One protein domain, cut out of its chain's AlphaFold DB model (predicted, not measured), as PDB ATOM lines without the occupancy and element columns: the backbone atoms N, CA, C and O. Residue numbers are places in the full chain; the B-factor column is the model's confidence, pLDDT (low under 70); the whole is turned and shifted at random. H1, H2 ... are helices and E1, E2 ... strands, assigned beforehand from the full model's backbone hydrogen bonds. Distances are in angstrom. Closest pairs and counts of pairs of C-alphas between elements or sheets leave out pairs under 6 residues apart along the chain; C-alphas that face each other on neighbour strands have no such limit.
ATOM      1  N   ILE A 109     120.080  91.246 151.796       87.56
ATOM      2  CA  ILE A 109     119.852  90.748 150.441       87.56
ATOM      3  C   ILE A 109     118.611  91.411 149.844       87.56
ATOM      4  O   ILE A 109     117.522  91.360 150.413       87.56
ATOM      5  N   THR A 110     118.768  92.050 148.687       90.50
ATOM      6  CA  THR A 110     117.652  92.748 148.031       90.50
ATOM      7  C   THR A 110     116.811  91.790 147.186       90.50
ATOM      8  O   THR A 110     117.299  90.772 146.693       90.50
ATOM      9  N   ILE A 111     115.551  92.151 146.919       93.12
ATOM     10  CA  ILE A 111     114.690  91.395 145.990       93.12
ATOM     11  C   ILE A 111     115.324  91.314 144.591       93.12
ATOM     12  O   ILE A 111     115.222  90.284 143.923       93.12
ATOM     13  N   GLY A 112     115.989  92.383 144.136       93.44
ATOM     14  CA  GLY A 112     116.704  92.399 142.856       93.44
ATOM     15  C   GLY A 112     117.858  91.395 142.819       93.44
ATOM     16  O   GLY A 112     117.990  90.646 141.848       93.44
ATOM     17  N   GLU A 113     118.636  91.318 143.902       93.81
ATOM     18  CA  GLU A 113     119.706  90.330 144.070       93.81
ATOM     19  C   GLU A 113     119.143  88.903 144.067       93.81
ATOM     20  O   GLU A 113     119.596  88.082 143.272       93.81
ATOM     21  N   LEU A 114     118.083  88.622 144.839       95.19
ATOM     22  CA  LEU A 114     117.425  87.306 144.846       95.19
ATOM     23  C   LEU A 114     116.937  86.887 143.451       95.19
ATOM     24  O   LEU A 114     117.132  85.741 143.046       95.19
ATOM     25  N   ARG A 115     116.331  87.803 142.684       95.50
ATOM     26  CA  ARG A 115     115.888  87.522 141.304       95.50
ATOM     27  C   ARG A 115     117.064  87.202 140.382       95.50
ATOM     28  O   ARG A 115     116.961  86.274 139.585       95.50
ATOM     29  N   SER A 116     118.167  87.941 140.508       95.62
ATOM     30  CA  SER A 116     119.399  87.691 139.750       95.62
ATOM     31  C   SER A 116     119.992  86.320 140.087       95.62
ATOM     32  O   SER A 116     120.285  85.534 139.185       95.62
ATOM     33  N   ILE A 117     120.083  85.983 141.378       94.88
ATOM     34  CA  ILE A 117     120.569  84.677 141.838       94.88
ATOM     35  C   ILE A 117     119.663  83.556 141.328       94.88
ATOM     36  O   ILE A 117     120.168  82.591 140.760       94.88
ATOM     37  N   ARG A 118     118.335  83.700 141.432       94.56
ATOM     38  CA  ARG A 118     117.387  82.725 140.872       94.56
ATOM     39  C   ARG A 118     117.617  82.515 139.377       94.56
ATOM     40  O   ARG A 118     117.615  81.376 138.929       94.56
ATOM     41  N   GLY A 119     117.845  83.585 138.613       93.88
ATOM     42  CA  GLY A 119     118.176  83.489 137.189       93.88
ATOM     43  C   GLY A 119     119.419  82.633 136.929       93.88
ATOM     44  O   GLY A 119     119.375  81.740 136.088       93.88
ATOM     45  N   LYS A 120     120.492  82.846 137.702       94.94
ATOM     46  CA  LYS A 120     121.728  82.051 137.608       94.94
ATOM     47  C   LYS A 120     121.509  80.582 137.968       94.94
ATOM     48  O   LYS A 120     121.979  79.716 137.246       94.94
ATOM     49  N   VAL A 121     120.774  80.305 139.048       94.25
ATOM     50  CA  VAL A 121     120.475  78.930 139.487       94.25
ATOM     51  C   VAL A 121     119.614  78.198 138.457       94.25
ATOM     52  O   VAL A 121     119.883  77.043 138.159       94.25
ATOM     53  N   LYS A 122     118.618  78.863 137.858       92.38
ATOM     54  CA  LYS A 122     117.761  78.249 136.828       92.38
ATOM     55  C   LYS A 122     118.476  77.991 135.504       92.38
ATOM     56  O   LYS A 122     118.056  77.105 134.770       92.38
ATOM     57  N   ALA A 123     119.505  78.772 135.189       93.06
ATOM     58  CA  ALA A 123     120.327  78.574 133.998       93.06
ATOM     59  C   ALA A 123     121.433  77.524 134.198       93.06
ATOM     60  O   ALA A 123     122.114  77.174 133.239       93.06
ATOM     61  N   ALA A 124     121.648  77.054 135.429       92.50
ATOM     62  CA  ALA A 124     122.698  76.102 135.733       92.50
ATOM     63  C   ALA A 124     122.292  74.679 135.335       92.50
ATOM     64  O   ALA A 124     121.286  74.152 135.810       92.50
ATOM     65  N   GLU A 125     123.116  74.045 134.504       90.50
ATOM     66  CA  GLU A 125     122.976  72.625 134.162       90.50
ATOM     67  C   GLU A 125     123.554  71.721 135.259       90.50
ATOM     68  O   GLU A 125     123.073  70.612 135.485       90.50
ATOM     69  N   GLU A 126     124.547  72.223 135.992       91.44
ATOM     70  CA  GLU A 126     125.223  71.506 137.065       91.44
ATOM     71  C   GLU A 126     125.536  72.406 138.264       91.44
ATOM     72  O   GLU A 126     125.520  73.640 138.211       91.44
ATOM     73  N   ALA A 127     125.830  71.753 139.381       91.44
ATOM     74  CA  ALA A 127     126.271  72.411 140.593       91.44
ATOM     75  C   ALA A 127     127.682  72.994 140.418       91.44
ATOM     76  O   ALA A 127     128.584  72.332 139.902       91.44
ATOM     77  N   SER A 128     127.904  74.210 140.914       94.19
ATOM     78  CA  SER A 128     129.179  74.922 140.788       94.19
ATOM     79  C   SER A 128     129.537  75.659 142.074       94.19
ATOM     80  O   SER A 128     128.664  76.004 142.871       94.19
ATOM     81  N   GLU A 129     130.827  75.937 142.263       92.81
ATOM     82  CA  GLU A 129     131.307  76.742 143.395       92.81
ATOM     83  C   GLU A 129     130.690  78.149 143.394       92.81
ATOM     84  O   GLU A 129     130.304  78.665 144.437       92.81
ATOM     85  N   ALA A 130     130.472  78.732 142.210       93.19
ATOM     86  CA  ALA A 130     129.784  80.012 142.086       93.19
ATOM     87  C   ALA A 130     128.345  79.958 142.631       93.19
ATOM     88  O   ALA A 130     127.881  80.924 143.228       93.19
ATOM     89  N   ILE A 131     127.629  78.843 142.450       94.88
ATOM     90  CA  ILE A 131     126.288  78.661 143.029       94.88
ATOM     91  C   ILE A 131     126.381  78.426 144.540       94.88
ATOM     92  O   ILE A 131     125.554  78.958 145.280       94.88
ATOM     93  N   ASP A 132     127.390  77.683 145.000       94.12
ATOM     94  CA  ASP A 132     127.646  77.476 146.429       94.12
ATOM     95  C   ASP A 132     127.859  78.811 147.154       94.12
ATOM     96  O   ASP A 132     127.214  79.070 148.172       94.12
ATOM     97  N   ASP A 133     128.693  79.693 146.603       92.69
ATOM     98  CA  ASP A 133     128.940  81.024 147.161       92.69
ATOM     99  C   ASP A 133     127.671  81.891 147.176       92.69
ATOM    100  O   ASP A 133     127.433  82.622 148.140       92.69
ATOM    101  N   LEU A 134     126.806  81.784 146.160       93.50
ATOM    102  CA  LEU A 134     125.517  82.486 146.146       93.50
ATOM    103  C   LEU A 134     124.541  81.939 147.198       93.50
ATOM    104  O   LEU A 134     123.839  82.720 147.844       93.50
ATOM    105  N   ALA A 135     124.507  80.622 147.411       94.19
ATOM    106  CA  ALA A 135     123.690  80.008 148.456       94.19
ATOM    107  C   ALA A 135     124.162  80.435 149.857       94.19
ATOM    108  O   ALA A 135     123.349  80.853 150.685       94.19
ATOM    109  N   LYS A 136     125.480  80.421 150.098       93.31
ATOM    110  CA  LYS A 136     126.096  80.919 151.339       93.31
ATOM    111  C   LYS A 136     125.813  82.405 151.556       93.31
ATOM    112  O   LYS A 136     125.449  82.807 152.658       93.31
ATOM    113  N   ARG A 137     125.904  83.218 150.498       92.06
ATOM    114  CA  ARG A 137     125.553  84.646 150.516       92.06
ATOM    115  C   ARG A 137     124.116  84.868 150.986       92.06
ATOM    116  O   ARG A 137     123.911  85.735 151.831       92.06
ATOM    117  N   ILE A 138     123.146  84.104 150.473       93.12
ATOM    118  CA  ILE A 138     121.742  84.179 150.916       93.12
ATOM    119  C   ILE A 138     121.621  83.794 152.390       93.12
ATOM    120  O   ILE A 138     120.982  84.515 153.155       93.12
ATOM    121  N   TYR A 139     122.236  82.677 152.782       93.69
ATOM    122  CA  TYR A 139     122.182  82.172 154.150       93.69
ATOM    123  C   TYR A 139     122.717  83.197 155.157       93.69
ATOM    124  O   TYR A 139     121.977  83.614 156.048       93.69
ATOM    125  N   TYR A 140     123.955  83.672 154.978       91.62
ATOM    126  CA  TYR A 140     124.553  84.640 155.899       91.62
ATOM    127  C   TYR A 140     123.771  85.950 155.917       91.62
ATOM    128  O   TYR A 140     123.505  86.475 156.992       91.62
ATOM    129  N   ALA A 141     123.298  86.425 154.759       89.50
ATOM    130  CA  ALA A 141     122.467  87.625 154.698       89.50
ATOM    131  C   ALA A 141     121.190  87.520 155.533       89.50
ATOM    132  O   ALA A 141     120.724  88.538 156.025       89.50
ATOM    133  N   LYS A 142     120.592  86.327 155.630       88.88
ATOM    134  CA  LYS A 142     119.326  86.116 156.337       88.88
ATOM    135  C   LYS A 142     119.518  85.839 157.821       88.88
ATOM    136  O   LYS A 142     118.817  86.434 158.630       88.88
ATOM    137  N   ILE A 143     120.469  84.986 158.189       88.25
ATOM    138  CA  ILE A 143     120.711  84.672 159.602       88.25
ATOM    139  C   ILE A 143     121.285  85.889 160.336       88.25
ATOM    140  O   ILE A 143     120.830  86.235 161.427       88.25
ATOM    141  N   PHE A 144     122.223  86.603 159.706       84.94
ATOM    142  CA  PHE A 144     122.932  87.708 160.359       84.94
ATOM    143  C   PHE A 144     122.154  89.024 160.326       84.94
ATOM    144  O   PHE A 144     122.591  89.997 160.937       84.94
ATOM    145  N   ASP A 145     121.003  89.064 159.650       78.12
ATOM    146  CA  ASP A 145     120.102  90.217 159.708       78.12
ATOM    147  C   ASP A 145     119.475  90.368 161.098       78.12
ATOM    148  O   ASP A 145     119.293  91.481 161.585       78.12
ATOM    149  N   THR A 146     119.195  89.239 161.755       72.88
ATOM    150  CA  THR A 146     118.462  89.204 163.025       72.88
ATOM    151  C   THR A 146     119.407  89.143 164.223       72.88
ATOM    152  O   THR A 146     119.340  89.983 165.121       72.88
ATOM    153  N   ASN A 147     120.293  88.144 164.259       76.31
ATOM    154  CA  ASN A 147     121.207  87.934 165.381       76.31
ATOM    155  C   ASN A 147     122.495  87.237 164.911       76.31
ATOM    156  O   ASN A 147     122.556  86.010 164.937       76.31
ATOM    157  N   PRO A 148     123.515  87.988 164.460       78.12
ATOM    158  CA  PRO A 148     124.747  87.389 163.965       78.12
ATOM    159  C   PRO A 148     125.517  86.676 165.086       78.12
ATOM    160  O   PRO A 148     125.812  87.272 166.123       78.12
ATOM    161  N   SER A 149     125.877  85.413 164.854       82.38
ATOM    162  CA  SER A 149     126.693  84.597 165.757       82.38
ATOM    163  C   SER A 149     127.747  83.807 164.985       82.38
ATOM    164  O   SER A 149     127.575  83.448 163.821       82.38
ATOM    165  N   THR A 150     128.861  83.493 165.643       78.88
ATOM    166  CA  THR A 150     129.878  82.588 165.095       78.88
ATOM    167  C   THR A 150     129.424  81.129 165.055       78.88
ATOM    168  O   THR A 150     129.982  80.340 164.298       78.88
ATOM    169  N   GLU A 151     128.407  80.761 165.835       83.50
ATOM    170  CA  GLU A 151     127.792  79.425 165.808       83.50
ATOM    171  C   GLU A 151     127.012  79.169 164.513       83.50
ATOM    172  O   GLU A 151     126.816  78.027 164.098       83.50
ATOM    173  N   ASP A 152     126.613  80.249 163.848       86.62
ATOM    174  CA  ASP A 152     125.865  80.214 162.604       86.62
ATOM    175  C   ASP A 152     126.771  80.108 161.372       86.62
ATOM    176  O   ASP A 152     126.261  80.026 160.255       86.62
ATOM    177  N   ILE A 153     128.097  80.067 161.541       88.00
ATOM    178  CA  ILE A 153     129.023  79.760 160.446       88.00
ATOM    179  C   ILE A 153     128.698  78.367 159.904       88.00
ATOM    180  O   ILE A 153     128.535  77.402 160.657       88.00
ATOM    181  N   LEU A 154     128.541  78.263 158.582       88.69
ATOM    182  CA  LEU A 154     128.198  76.988 157.965       88.69
ATOM    183  C   LEU A 154     129.329  75.975 158.193       88.69
ATOM    184  O   LEU A 154     130.496  76.352 158.245       88.69
ATOM    185  N   PRO A 155     129.017  74.676 158.314       87.25
ATOM    186  CA  PRO A 155     130.024  73.649 158.132       87.25
ATOM    187  C   PRO A 155     130.543  73.691 156.681       87.25
ATOM    188  O   PRO A 155     129.860  74.183 155.774       87.25
ATOM    189  N   PRO A 156     131.737  73.140 156.428       85.38
ATOM    190  CA  PRO A 156     132.300  73.118 155.090       85.38
ATOM    191  C   PRO A 156     131.482  72.206 154.178       85.38
ATOM    192  O   PRO A 156     130.984  71.159 154.592       85.38
ATOM    193  N   GLY A 157     131.370  72.600 152.914       87.69
ATOM    194  CA  GLY A 157     130.650  71.839 151.904       87.69
ATOM    195  C   GLY A 157     130.065  72.712 150.800       87.69
ATOM    196  O   GLY A 157     130.251  73.932 150.772       87.69
ATOM    197  N   SER A 158     129.340  72.047 149.902       91.25
ATOM    198  CA  SER A 158     128.720  72.630 148.710       91.25
ATOM    199  C   SER A 158     127.194  72.532 148.790       91.25
ATOM    200  O   SER A 158     126.655  71.460 148.497       91.25
ATOM    201  N   PRO A 159     126.472  73.607 149.163       92.25
ATOM    202  CA  PRO A 159     125.009  73.605 149.219       92.25
ATOM    203  C   PRO A 159     124.339  73.205 147.898       92.25
ATOM    204  O   PRO A 159     123.281  72.592 147.903       92.25
ATOM    205  N   SER A 160     124.967  73.494 146.756       93.25
ATOM    206  CA  SER A 160     124.448  73.118 145.435       93.25
ATOM    207  C   SER A 160     124.595  71.627 145.106       93.25
ATOM    208  O   SER A 160     123.968  71.148 144.161       93.25
ATOM    209  N   ARG A 161     125.402  70.883 145.879       93.19
ATOM    210  CA  ARG A 161     125.656  69.437 145.707       93.19
ATOM    211  C   ARG A 161     125.120  68.587 146.858       93.19
ATOM    212  O   ARG A 161     124.822  67.418 146.651       93.19
ATOM    213  N   SER A 162     125.015  69.153 148.058       93.94
ATOM    214  CA  SER A 162     124.599  68.451 149.272       93.94
ATOM    215  C   SER A 162     123.171  68.824 149.660       93.94
ATOM    216  O   SER A 162     122.895  69.958 150.058       93.94
ATOM    217  N   LEU A 163     122.271  67.840 149.585       92.44
ATOM    218  CA  LEU A 163     120.897  67.973 150.068       92.44
ATOM    219  C   LEU A 163     120.838  68.250 151.572       92.44
ATOM    220  O   LEU A 163     120.038  69.077 152.008       92.44
ATOM    221  N   ASP A 164     121.708  67.617 152.355       93.06
ATOM    222  CA  ASP A 164     121.762  67.814 153.805       93.06
ATOM    223  C   ASP A 164     122.152  69.255 154.142       93.06
ATOM    224  O   ASP A 164     121.507  69.912 154.958       93.06
ATOM    225  N   LEU A 165     123.156  69.801 153.447       93.56
ATOM    226  CA  LEU A 165     123.588  71.177 153.674       93.56
ATOM    227  C   LEU A 165     122.523  72.186 153.227       93.56
ATOM    228  O   LEU A 165     122.270  73.167 153.928       93.56
ATOM    229  N   MET A 166     121.864  71.942 152.092       95.38
ATOM    230  CA  MET A 166     120.791  72.812 151.604       95.38
ATOM    231  C   MET A 166     119.549  72.764 152.506       95.38
ATOM    232  O   MET A 166     118.970  73.805 152.816       95.38
ATOM    233  N   SER A 167     119.148  71.580 152.972       94.06
ATOM    234  CA  SER A 167     118.014  71.430 153.891       94.06
ATOM    235  C   SER A 167     118.285  72.086 155.245       94.06
ATOM    236  O   SER A 167     117.409  72.781 155.761       94.06
ATOM    237  N   MET A 168     119.508  71.972 155.773       94.75
ATOM    238  CA  MET A 168     119.934  72.684 156.980       94.75
ATOM    239  C   MET A 168     119.873  74.209 156.794       94.75
ATOM    240  O   MET A 168     119.378  74.911 157.676       94.75
ATOM    241  N   ILE A 169     120.327  74.734 155.647       95.06
ATOM    242  CA  ILE A 169     120.208  76.166 155.317       95.06
ATOM    243  C   ILE A 169     118.742  76.611 155.360       95.06
ATOM    244  O   ILE A 169     118.435  77.630 155.978       95.06
ATOM    245  N   ILE A 170     117.834  75.844 154.748       94.94
ATOM    246  CA  ILE A 170     116.401  76.169 154.734       94.94
ATOM    247  C   ILE A 170     115.829  76.153 156.146       94.94
ATOM    248  O   ILE A 170     115.161  77.109 156.520       94.94
ATOM    249  N   GLN A 171     116.112  75.117 156.939       93.12
ATOM    250  CA  GLN A 171     115.608  74.998 158.311       93.12
ATOM    251  C   GLN A 171     116.069  76.152 159.203       93.12
ATOM    252  O   GLN A 171     115.302  76.635 160.027       93.12
ATOM    253  N   ARG A 172     117.310  76.621 159.037       92.38
ATOM    254  CA  ARG A 172     117.823  77.757 159.813       92.38
ATOM    255  C   ARG A 172     117.209  79.083 159.379       92.38
ATOM    256  O   ARG A 172     116.893  79.908 160.226       92.38
ATOM    257  N   VAL A 173     117.041  79.299 158.072       92.31
ATOM    258  CA  VAL A 173     116.483  80.558 157.550       92.31
ATOM    259  C   VAL A 173     114.960  80.623 157.721       92.31
ATOM    260  O   VAL A 173     114.417  81.701 157.947       92.31
ATOM    261  N   LEU A 174     114.271  79.486 157.618       92.69
ATOM    262  CA  LEU A 174     112.820  79.340 157.729       92.69
ATOM    263  C   LEU A 174     112.489  78.318 158.834       92.69
ATOM    264  O   LEU A 174     112.105  77.190 158.522       92.69
ATOM    265  N   PRO A 175     112.606  78.685 160.124       89.56
ATOM    266  CA  PRO A 175     112.451  77.742 161.240       89.56
ATOM    267  C   PRO A 175     111.054  77.117 161.339       89.56
ATOM    268  O   PRO A 175     110.917  75.985 161.791       89.56
ATOM    269  N   ASN A 176     110.023  77.830 160.877       90.00
ATOM    270  CA  ASN A 176     108.642  77.335 160.817       90.00
ATOM    271  C   ASN A 176     108.256  76.809 159.423       90.00
ATOM    272  O   ASN A 176     107.101  76.448 159.191       90.00
ATOM    273  N   GLY A 177     109.206  76.818 158.487       91.50
ATOM    274  CA  GLY A 177     108.984  76.435 157.107       91.50
ATOM    275  C   GLY A 177     108.924  74.930 156.903       91.50
ATOM    276  O   GLY A 177     109.190  74.122 157.791       91.50
ATOM    277  N   TRP A 178     108.603  74.553 155.676       94.62
ATOM    278  CA  TRP A 178     108.644  73.172 155.220       94.62
ATOM    279  C   TRP A 178     109.218  73.117 153.812       94.62
ATOM    280  O   TRP A 178     109.220  74.103 153.078       94.62
ATOM    281  N   TRP A 179     109.707  71.951 153.419       95.56
ATOM    282  CA  TRP A 179     110.122  71.711 152.049       95.56
ATOM    283  C   TRP A 179     109.781  70.287 151.638       95.56
ATOM    284  O   TRP A 179     109.727  69.379 152.465       95.56
ATOM    285  N   THR A 180     109.539  70.093 150.348       93.44
ATOM    286  CA  THR A 180     109.352  68.769 149.751       93.44
ATOM    287  C   THR A 180     110.227  68.641 148.527       93.44
ATOM    288  O   THR A 180     110.396  69.610 147.786       93.44
ATOM    289  N   LEU A 181     110.713  67.431 148.290       92.06
ATOM    290  CA  LEU A 181     111.448  67.048 147.099       92.06
ATOM    291  C   LEU A 181     110.744  65.840 146.475       92.06
ATOM    292  O   LEU A 181     110.366  64.910 147.184       92.06
ATOM    293  N   GLY A 182     110.585  65.848 145.160       84.75
ATOM    294  CA  GLY A 182     110.053  64.726 144.399       84.75
ATOM    295  C   GLY A 182     110.595  64.709 142.975       84.75
ATOM    296  O   GLY A 182     111.334  65.602 142.559       84.75
ATOM    297  N   SER A 183     110.214  63.687 142.222       71.19
ATOM    298  CA  SER A 183     110.329  63.666 140.766       71.19
ATOM    299  C   SER A 183     108.975  64.031 140.157       71.19
ATOM    300  O   SER A 183     107.927  63.674 140.701       71.19
ATOM    301  N   ASN A 184     108.974  64.741 139.027       59.84
ATOM    302  CA  ASN A 184     107.783  64.786 138.180       59.84
ATOM    303  C   ASN A 184     107.605  63.369 137.629       59.84
ATOM    304  O   ASN A 184     108.373  62.948 136.779       59.84
ATOM    305  N   GLY A 185     106.711  62.585 138.222       51.56
ATOM    306  CA  GLY A 185     106.613  61.158 137.945       51.56
ATOM    307  C   GLY A 185     106.225  60.860 136.499       51.56
ATOM    308  O   GLY A 185     105.133  61.224 136.087       51.56
ATOM    309  N   GLU A 186     107.115  60.172 135.785       52.25
ATOM    310  CA  GLU A 186     106.853  59.011 134.914       52.25
ATOM    311  C   GLU A 186     108.180  58.438 134.379       52.25
ATOM    312  O   GLU A 186     108.295  57.221 134.224       52.25
ATOM    313  N   ASN A 187     109.223  59.266 134.215       56.25
ATOM    314  CA  ASN A 187     110.556  58.829 133.796       56.25
ATOM    315  C   ASN A 187     111.649  59.178 134.819       56.25
ATOM    316  O   ASN A 187     111.682  60.257 135.402       56.25
ATOM    317  N   LEU A 188     112.640  58.290 134.977       57.62
ATOM    318  CA  LEU A 188     113.864  58.553 135.759       57.62
ATOM    319  C   LEU A 188     114.702  59.726 135.206       57.62
ATOM    320  O   LEU A 188     115.620  60.188 135.876       57.62
ATOM    321  N   SER A 189     114.403  60.184 133.986       63.50
ATOM    322  CA  SER A 189     115.026  61.339 133.337       63.50
ATOM    323  C   SER A 189     114.367  62.675 133.684       63.50
ATOM    324  O   SER A 189     114.872  63.713 133.259       63.50
ATOM    325  N   ASP A 190     113.235  62.668 134.389       72.62
ATOM    326  CA  ASP A 190     112.524  63.902 134.699       72.62
ATOM    327  C   ASP A 190     113.291  64.724 135.748       72.62
ATOM    328  O   ASP A 190     113.841  64.169 136.707       72.62
ATOM    329  N   PRO A 191     113.359  66.058 135.579       82.44
ATOM    330  CA  PRO A 191     114.105  66.913 136.486       82.44
ATOM    331  C   PRO A 191     113.534  66.830 137.903       82.44
ATOM    332  O   PRO A 191     112.327  66.677 138.114       82.44
ATOM    333  N   SER A 192     114.418  66.974 138.889       88.50
ATOM    334  CA  SER A 192     114.019  67.022 140.295       88.50
ATOM    335  C   SER A 192     113.135  68.235 140.541       88.50
ATOM    336  O   SER A 192     113.436  69.322 140.046       88.50
ATOM    337  N   VAL A 193     112.074  68.069 141.328       92.56
ATOM    338  CA  VAL A 193     111.128  69.135 141.665       92.56
ATOM    339  C   VAL A 193     111.079  69.341 143.165       92.56
ATOM    340  O   VAL A 193     110.936  68.391 143.933       92.56
ATOM    341  N   ALA A 194     111.167  70.598 143.583       95.00
ATOM    342  CA  ALA A 194     111.083  70.986 144.975       95.00
ATOM    343  C   ALA A 194     110.016  72.055 145.210       95.00
ATOM    344  O   ALA A 194     109.680  72.851 144.329       95.00
ATOM    345  N   LYS A 195     109.513  72.086 146.440       96.31
ATOM    346  CA  LYS A 195     108.684  73.159 146.991       96.31
ATOM    347  C   LYS A 195     109.251  73.548 148.345       96.31
ATOM    348  O   LYS A 195     109.737  72.681 149.067       96.31
ATOM    349  N   VAL A 196     109.176  74.829 148.678       96.88
ATOM    350  CA  VAL A 196     109.576  75.361 149.982       96.88
ATOM    351  C   VAL A 196     108.491  76.335 150.425       96.88
ATOM    352  O   VAL A 196     108.084  77.181 149.641       96.88
ATOM    353  N   GLY A 197     107.975  76.176 151.637       94.69
ATOM    354  CA  GLY A 197     106.978  77.054 152.248       94.69
ATOM    355  C   GLY A 197     107.519  77.660 153.538       94.69
ATOM    356  O   GLY A 197     108.409  77.092 154.172       94.69
ATOM    357  N   THR A 198     106.994  78.818 153.935       92.94
ATOM    358  CA  THR A 198     107.392  79.507 155.176       92.94
ATOM    359  C   THR A 198     106.595  79.057 156.399       92.94
ATOM    360  O   THR A 198     107.079  79.209 157.518       92.94
ATOM    361  N   TRP A 199     105.416  78.463 156.193       90.69
ATOM    362  CA  TRP A 199     104.592  77.820 157.222       90.69
ATOM    363  C   TRP A 199     103.646  76.776 156.597       90.69
ATOM    364  O   TRP A 199     103.493  76.704 155.376       90.69
ATOM    365  N   ALA A 200     103.011  75.944 157.428       82.81
ATOM    366  CA  ALA A 200     102.281  74.743 156.997       82.81
ATOM    367  C   ALA A 200     101.104  74.971 156.023       82.81
ATOM    368  O   ALA A 200     100.739  74.042 155.312       82.81
ATOM    369  N   GLY A 201     100.510  76.166 155.975       83.12
ATOM    370  CA  GLY A 201      99.416  76.490 155.048       83.12
ATOM    371  C   GLY A 201      99.835  77.321 153.838       83.12
ATOM    372  O   GLY A 201      98.966  77.785 153.103       83.12
ATOM    373  N   ASP A 202     101.136  77.522 153.609       87.06
ATOM    374  CA  ASP A 202     101.598  78.060 152.330       87.06
ATOM    375  C   ASP A 202     101.367  77.048 151.199       87.06
ATOM    376  O   ASP A 202     101.642  75.859 151.347       87.06
ATOM    377  N   GLU A 203     100.973  77.541 150.024       88.25
ATOM    378  CA  GLU A 203     100.943  76.772 148.774       88.25
ATOM    379  C   GLU A 203     102.005  77.299 147.792       88.25
ATOM    380  O   GLU A 203     101.692  78.012 146.832       88.25
ATOM    381  N   PRO A 204     103.294  76.996 148.027       91.88
ATOM    382  CA  PRO A 204     104.378  77.507 147.205       91.88
ATOM    383  C   PRO A 204     104.403  76.847 145.826       91.88
ATOM    384  O   PRO A 204     104.088  75.661 145.645       91.88
ATOM    385  N   LYS A 205     104.848  77.617 144.832       92.38
ATOM    386  CA  LYS A 205     105.015  77.106 143.470       92.38
ATOM    387  C   LYS A 205     106.184  76.116 143.406       92.38
ATOM    388  O   LYS A 205     107.225  76.369 144.014       92.38
ATOM    389  N   PRO A 206     106.042  75.012 142.653       93.19
ATOM    390  CA  PRO A 206     107.142  74.084 142.442       93.19
ATOM    391  C   PRO A 206     108.240  74.711 141.576       93.19
ATOM    392  O   PRO A 206     107.958  75.418 140.609       93.19
ATOM    393  N   GLU A 207     109.492  74.391 141.891       94.12
ATOM    394  CA  GLU A 207     110.653  74.672 141.047       94.12
ATOM    395  C   GLU A 207     111.353  73.370 140.667       94.12
ATOM    396  O   GLU A 207     111.529  72.482 141.499       94.12
ATOM    397  N   SER A 208     111.768  73.274 139.405       92.31
ATOM    398  CA  SER A 208     112.490  72.125 138.866       92.31
ATOM    399  C   SER A 208     113.936  72.479 138.535       92.31
ATOM    400  O   SER A 208     114.191  73.576 138.030       92.31
ATOM    401  N   ALA A 209     114.863  71.547 138.743       92.00
ATOM    402  CA  ALA A 209     116.258  71.685 138.326       92.00
ATOM    403  C   ALA A 209     116.895  70.318 137.996       92.00
ATOM    404  O   ALA A 209     116.333  69.280 138.363       92.00
ATOM    405  N   PRO A 210     118.075  70.295 137.342       90.44
ATOM    406  CA  PRO A 210     118.760  69.052 136.975       90.44
ATOM    407  C   PRO A 210     119.132  68.164 138.167       90.44
ATOM    408  O   PRO A 210     119.174  66.946 138.037       90.44
ATOM    409  N   THR A 211     119.380  68.759 139.339       90.44
ATOM    410  CA  THR A 211     119.707  68.018 140.561       90.44
ATOM    411  C   THR A 211     118.751  68.362 141.705       90.44
ATOM    412  O   THR A 211     118.232  69.484 141.768       90.44
ATOM    413  N   PRO A 212     118.561  67.441 142.665       92.19
ATOM    414  CA  PRO A 212     117.750  67.688 143.851       92.19
ATOM    415  C   PRO A 212     118.135  68.939 144.648       92.19
ATOM    416  O   PRO A 212     117.270  69.724 145.031       92.19
ATOM    417  N   ALA A 213     119.434  69.146 144.883       93.81
ATOM    418  CA  ALA A 213     119.932  70.273 145.666       93.81
ATOM    419  C   ALA A 213     119.706  71.615 144.953       93.81
ATOM    420  O   ALA A 213     119.296  72.586 145.588       93.81
ATOM    421  N   LEU A 214     119.877  71.661 143.626       94.88
ATOM    422  CA  LEU A 214     119.562  72.852 142.835       94.88
ATOM    423  C   LEU A 214     118.057  73.141 142.795       94.88
ATOM    424  O   LEU A 214     117.663  74.306 142.842       94.88
ATOM    425  N   ALA A 215     117.213  72.104 142.752       94.94
ATOM    426  CA  ALA A 215     115.762  72.270 142.777       94.94
ATOM    427  C   ALA A 215     115.325  72.895 144.108       94.94
ATOM    428  O   ALA A 215     114.605  73.897 144.121       94.94
ATOM    429  N   LEU A 216     115.842  72.363 145.221       96.06
ATOM    430  CA  LEU A 216     115.638  72.897 146.568       96.06
ATOM    431  C   LEU A 216     116.124  74.342 146.705       96.06
ATOM    432  O   LEU A 216     115.382  75.186 147.206       96.06
ATOM    433  N   LEU A 217     117.325  74.653 146.211       96.75
ATOM    434  CA  LEU A 217     117.859  76.015 146.214       96.75
ATOM    435  C   LEU A 217     116.974  76.973 145.400       96.75
ATOM    436  O   LEU A 217     116.671  78.070 145.865       96.75
ATOM    437  N   SER A 218     116.517  76.566 144.211       96.25
ATOM    438  CA  SER A 218     115.631  77.386 143.373       96.25
ATOM    439  C   SER A 218     114.290  77.667 144.062       96.25
ATOM    440  O   SER A 218     113.856  78.822 144.119       96.25
ATOM    441  N   ALA A 219     113.661  76.635 144.637       96.88
ATOM    442  CA  ALA A 219     112.409  76.756 145.386       96.88
ATOM    443  C   ALA A 219     112.570  77.653 146.623       96.88
ATOM    444  O   ALA A 219     111.740  78.530 146.876       96.88
ATOM    445  N   PHE A 220     113.672  77.496 147.357       97.56
ATOM    446  CA  PHE A 220     114.006  78.339 148.500       97.56
ATOM    447  C   PHE A 220     114.141  79.813 148.098       97.56
ATOM    448  O   PHE A 220     113.505  80.675 148.703       97.56
ATOM    449  N   ILE A 221     114.888  80.119 147.032       96.94
ATOM    450  CA  ILE A 221     115.040  81.499 146.552       96.94
ATOM    451  C   ILE A 221     113.694  82.081 146.109       96.94
ATOM    452  O   ILE A 221     113.407  83.242 146.406       96.94
ATOM    453  N   LEU A 222     112.858  81.303 145.409       96.88
ATOM    454  CA  LEU A 222     111.521  81.756 145.026       96.88
ATOM    455  C   LEU A 222     110.688  82.123 146.257       96.88
ATOM    456  O   LEU A 222     110.082  83.191 146.274       96.88
ATOM    457  N   THR A 223     110.722  81.282 147.287       96.31
ATOM    458  CA  THR A 223     110.017  81.516 148.553       96.31
ATOM    459  C   THR A 223     110.461  82.831 149.182       96.31
ATOM    460  O   THR A 223     109.628  83.683 149.471       96.31
ATOM    461  N   LEU A 224     111.775  83.070 149.282       95.00
ATOM    462  CA  LEU A 224     112.304  84.332 149.810       95.00
ATOM    463  C   LEU A 224     111.867  85.554 148.988       95.00
ATOM    464  O   LEU A 224     111.616  86.617 149.556       95.00
ATOM    465  N   ILE A 225     111.769  85.424 147.660       95.38
ATOM    466  CA  ILE A 225     111.256  86.488 146.785       95.38
ATOM    467  C   ILE A 225     109.773  86.749 147.058       95.38
ATOM    468  O   ILE A 225     109.350  87.902 147.024       95.38
ATOM    469  N   GLU A 226     108.973  85.703 147.248       93.50
ATOM    470  CA  GLU A 226     107.537  85.827 147.502       93.50
ATOM    471  C   GLU A 226     107.257  86.423 148.882       93.50
ATOM    472  O   GLU A 226     106.428  87.325 148.971       93.50
ATOM    473  N   THR A 227     107.995  86.020 149.919       90.19
ATOM    474  CA  THR A 227     107.913  86.627 151.257       90.19
ATOM    475  C   THR A 227     108.292  88.104 151.218       90.19
ATOM    476  O   THR A 227     107.496  88.948 151.607       90.19
ATOM    477  N   ALA A 228     109.436  88.446 150.616       88.06
ATOM    478  CA  ALA A 228     109.889  89.835 150.550       88.06
ATOM    479  C   ALA A 228     108.946  90.763 149.756       88.06
ATOM    480  O   ALA A 228     109.007  91.975 149.915       88.06
ATOM    481  N   LYS A 229     108.087  90.218 148.883       88.25
ATOM    482  CA  LYS A 229     107.034  90.987 148.197       88.25
ATOM    483  C   LYS A 229     105.798  91.236 149.061       88.25
ATOM    484  O   LYS A 229     105.053  92.146 148.735       88.25
ATOM    485  N   LYS A 230     105.526  90.385 150.056       83.62
ATOM    486  CA  LYS A 230     104.394  90.553 150.981       83.62
ATOM    487  C   LYS A 230     104.705  91.601 152.054       83.62
ATOM    488  O   LYS A 230     103.788  92.266 152.515       83.62
ATOM    489  N   ASP A 231     105.982  91.738 152.405       69.25
ATOM    490  CA  ASP A 231     106.464  92.658 153.443       69.25
ATOM    491  C   ASP A 231     106.733  94.093 152.932       69.25
ATOM    492  O   ASP A 231     107.075  94.965 153.729       69.25
ATOM    493  N   ALA A 232     106.624  94.335 151.617       56.56
ATOM    494  CA  ALA A 232     106.894  95.617 150.950       56.56
ATOM    495  C   ALA A 232     105.603  96.305 150.492       56.56
ATOM    496  O   ALA A 232     105.551  97.552 150.582       56.56
TER     497      ALA A 232
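AT A GLANCE: This is residues 109 to 232 of the 232 residues of an uncharacterized protein of Alphaproteobacteria bacterium (UniProt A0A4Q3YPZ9). A four-helix bundle, H1 to H4, has a small antiparallel three-stranded sheet packed along H4, which lies in the middle between H1 and that sheet. H2, H3 and H4 run the same way and H1 opposite to them, with H1 and H2 forming a helical hairpin held by few contacts. The printed part has 124 residues, with four named helices and three named strands in the chain order H1 H2 H3 E1 E2 E3 H4; the sheet's order is E1, E2, E3, and the class is mostly helix. It is compact, with a radius of gyration of the C-alphas of 13.8 A and spans of 44 by 33 by 24 A.

IN THESE COORDINATES: H1 is residues 111 to 122, 16.3 A long, and begins with C-alpha 111 at (114.690, 91.395, 145.990). H2 is residues 129 to 146, 26.6 A long. H3 is residues 163 to 173, 15.3 A long. E1, residues 178 to 183, begins with C-alpha 178 at (108.644, 73.172, 155.220). E2 is residues 192 to 197 and E3 is residues 207 to 209. H4, residues 212 to 230, is 27.4 A long and ends with C-alpha 230 at (104.394, 90.553, 150.981).

HOW THE PARTS SIT: H1 touches H4, opposite ways at a shallow tilt of 21 degrees; the closest C-alphas, those of Ile 111 and Ile 225, are 6.0 A apart. H1 and H2 only just touch, with 3 pairs of C-alphas within 8 A, the closest those of Val 121 and Ile 131 at 6.8 A. H2 touches H3 with residues 139 to 143 alone, the closest C-alphas being Ile 143 and Val 173 at 6.2 A. H3 touches H4 at a shallow tilt of 16 degrees, the same way; the closest C-alphas, those of Leu 163 and Ala 213, are 5.1 A apart. E1, E2 and E3 form a meander, each strand the antiparallel neighbour of the one before; N 180 and O 195 are 2.9 A apart, N 194 and O 207 2.8 A. H3 is on the sheet, over E1, at a height of 10.4 A. H4 stands at the sheet's level, 2.5 A; C-alphas Ala 194 and Leu 216, the closest of E2 and H4, are 5.2 A apart. H2 is not on the sheet. Every O i to N i+4 pair is within hydrogen-bond range in H1, H3 and H4; in H2, 12 of 14 are.

THE WHOLE: The two C-alphas farthest apart, those of Ser 149 and Glu 186, are 44.7 A apart. The printed part has no cut, and the link from H2 to H3, residues 147 to 162, is long. The mean pLDDT of the printed part is 88.9; residues 184 to 189 and 231 to 232 are under 70.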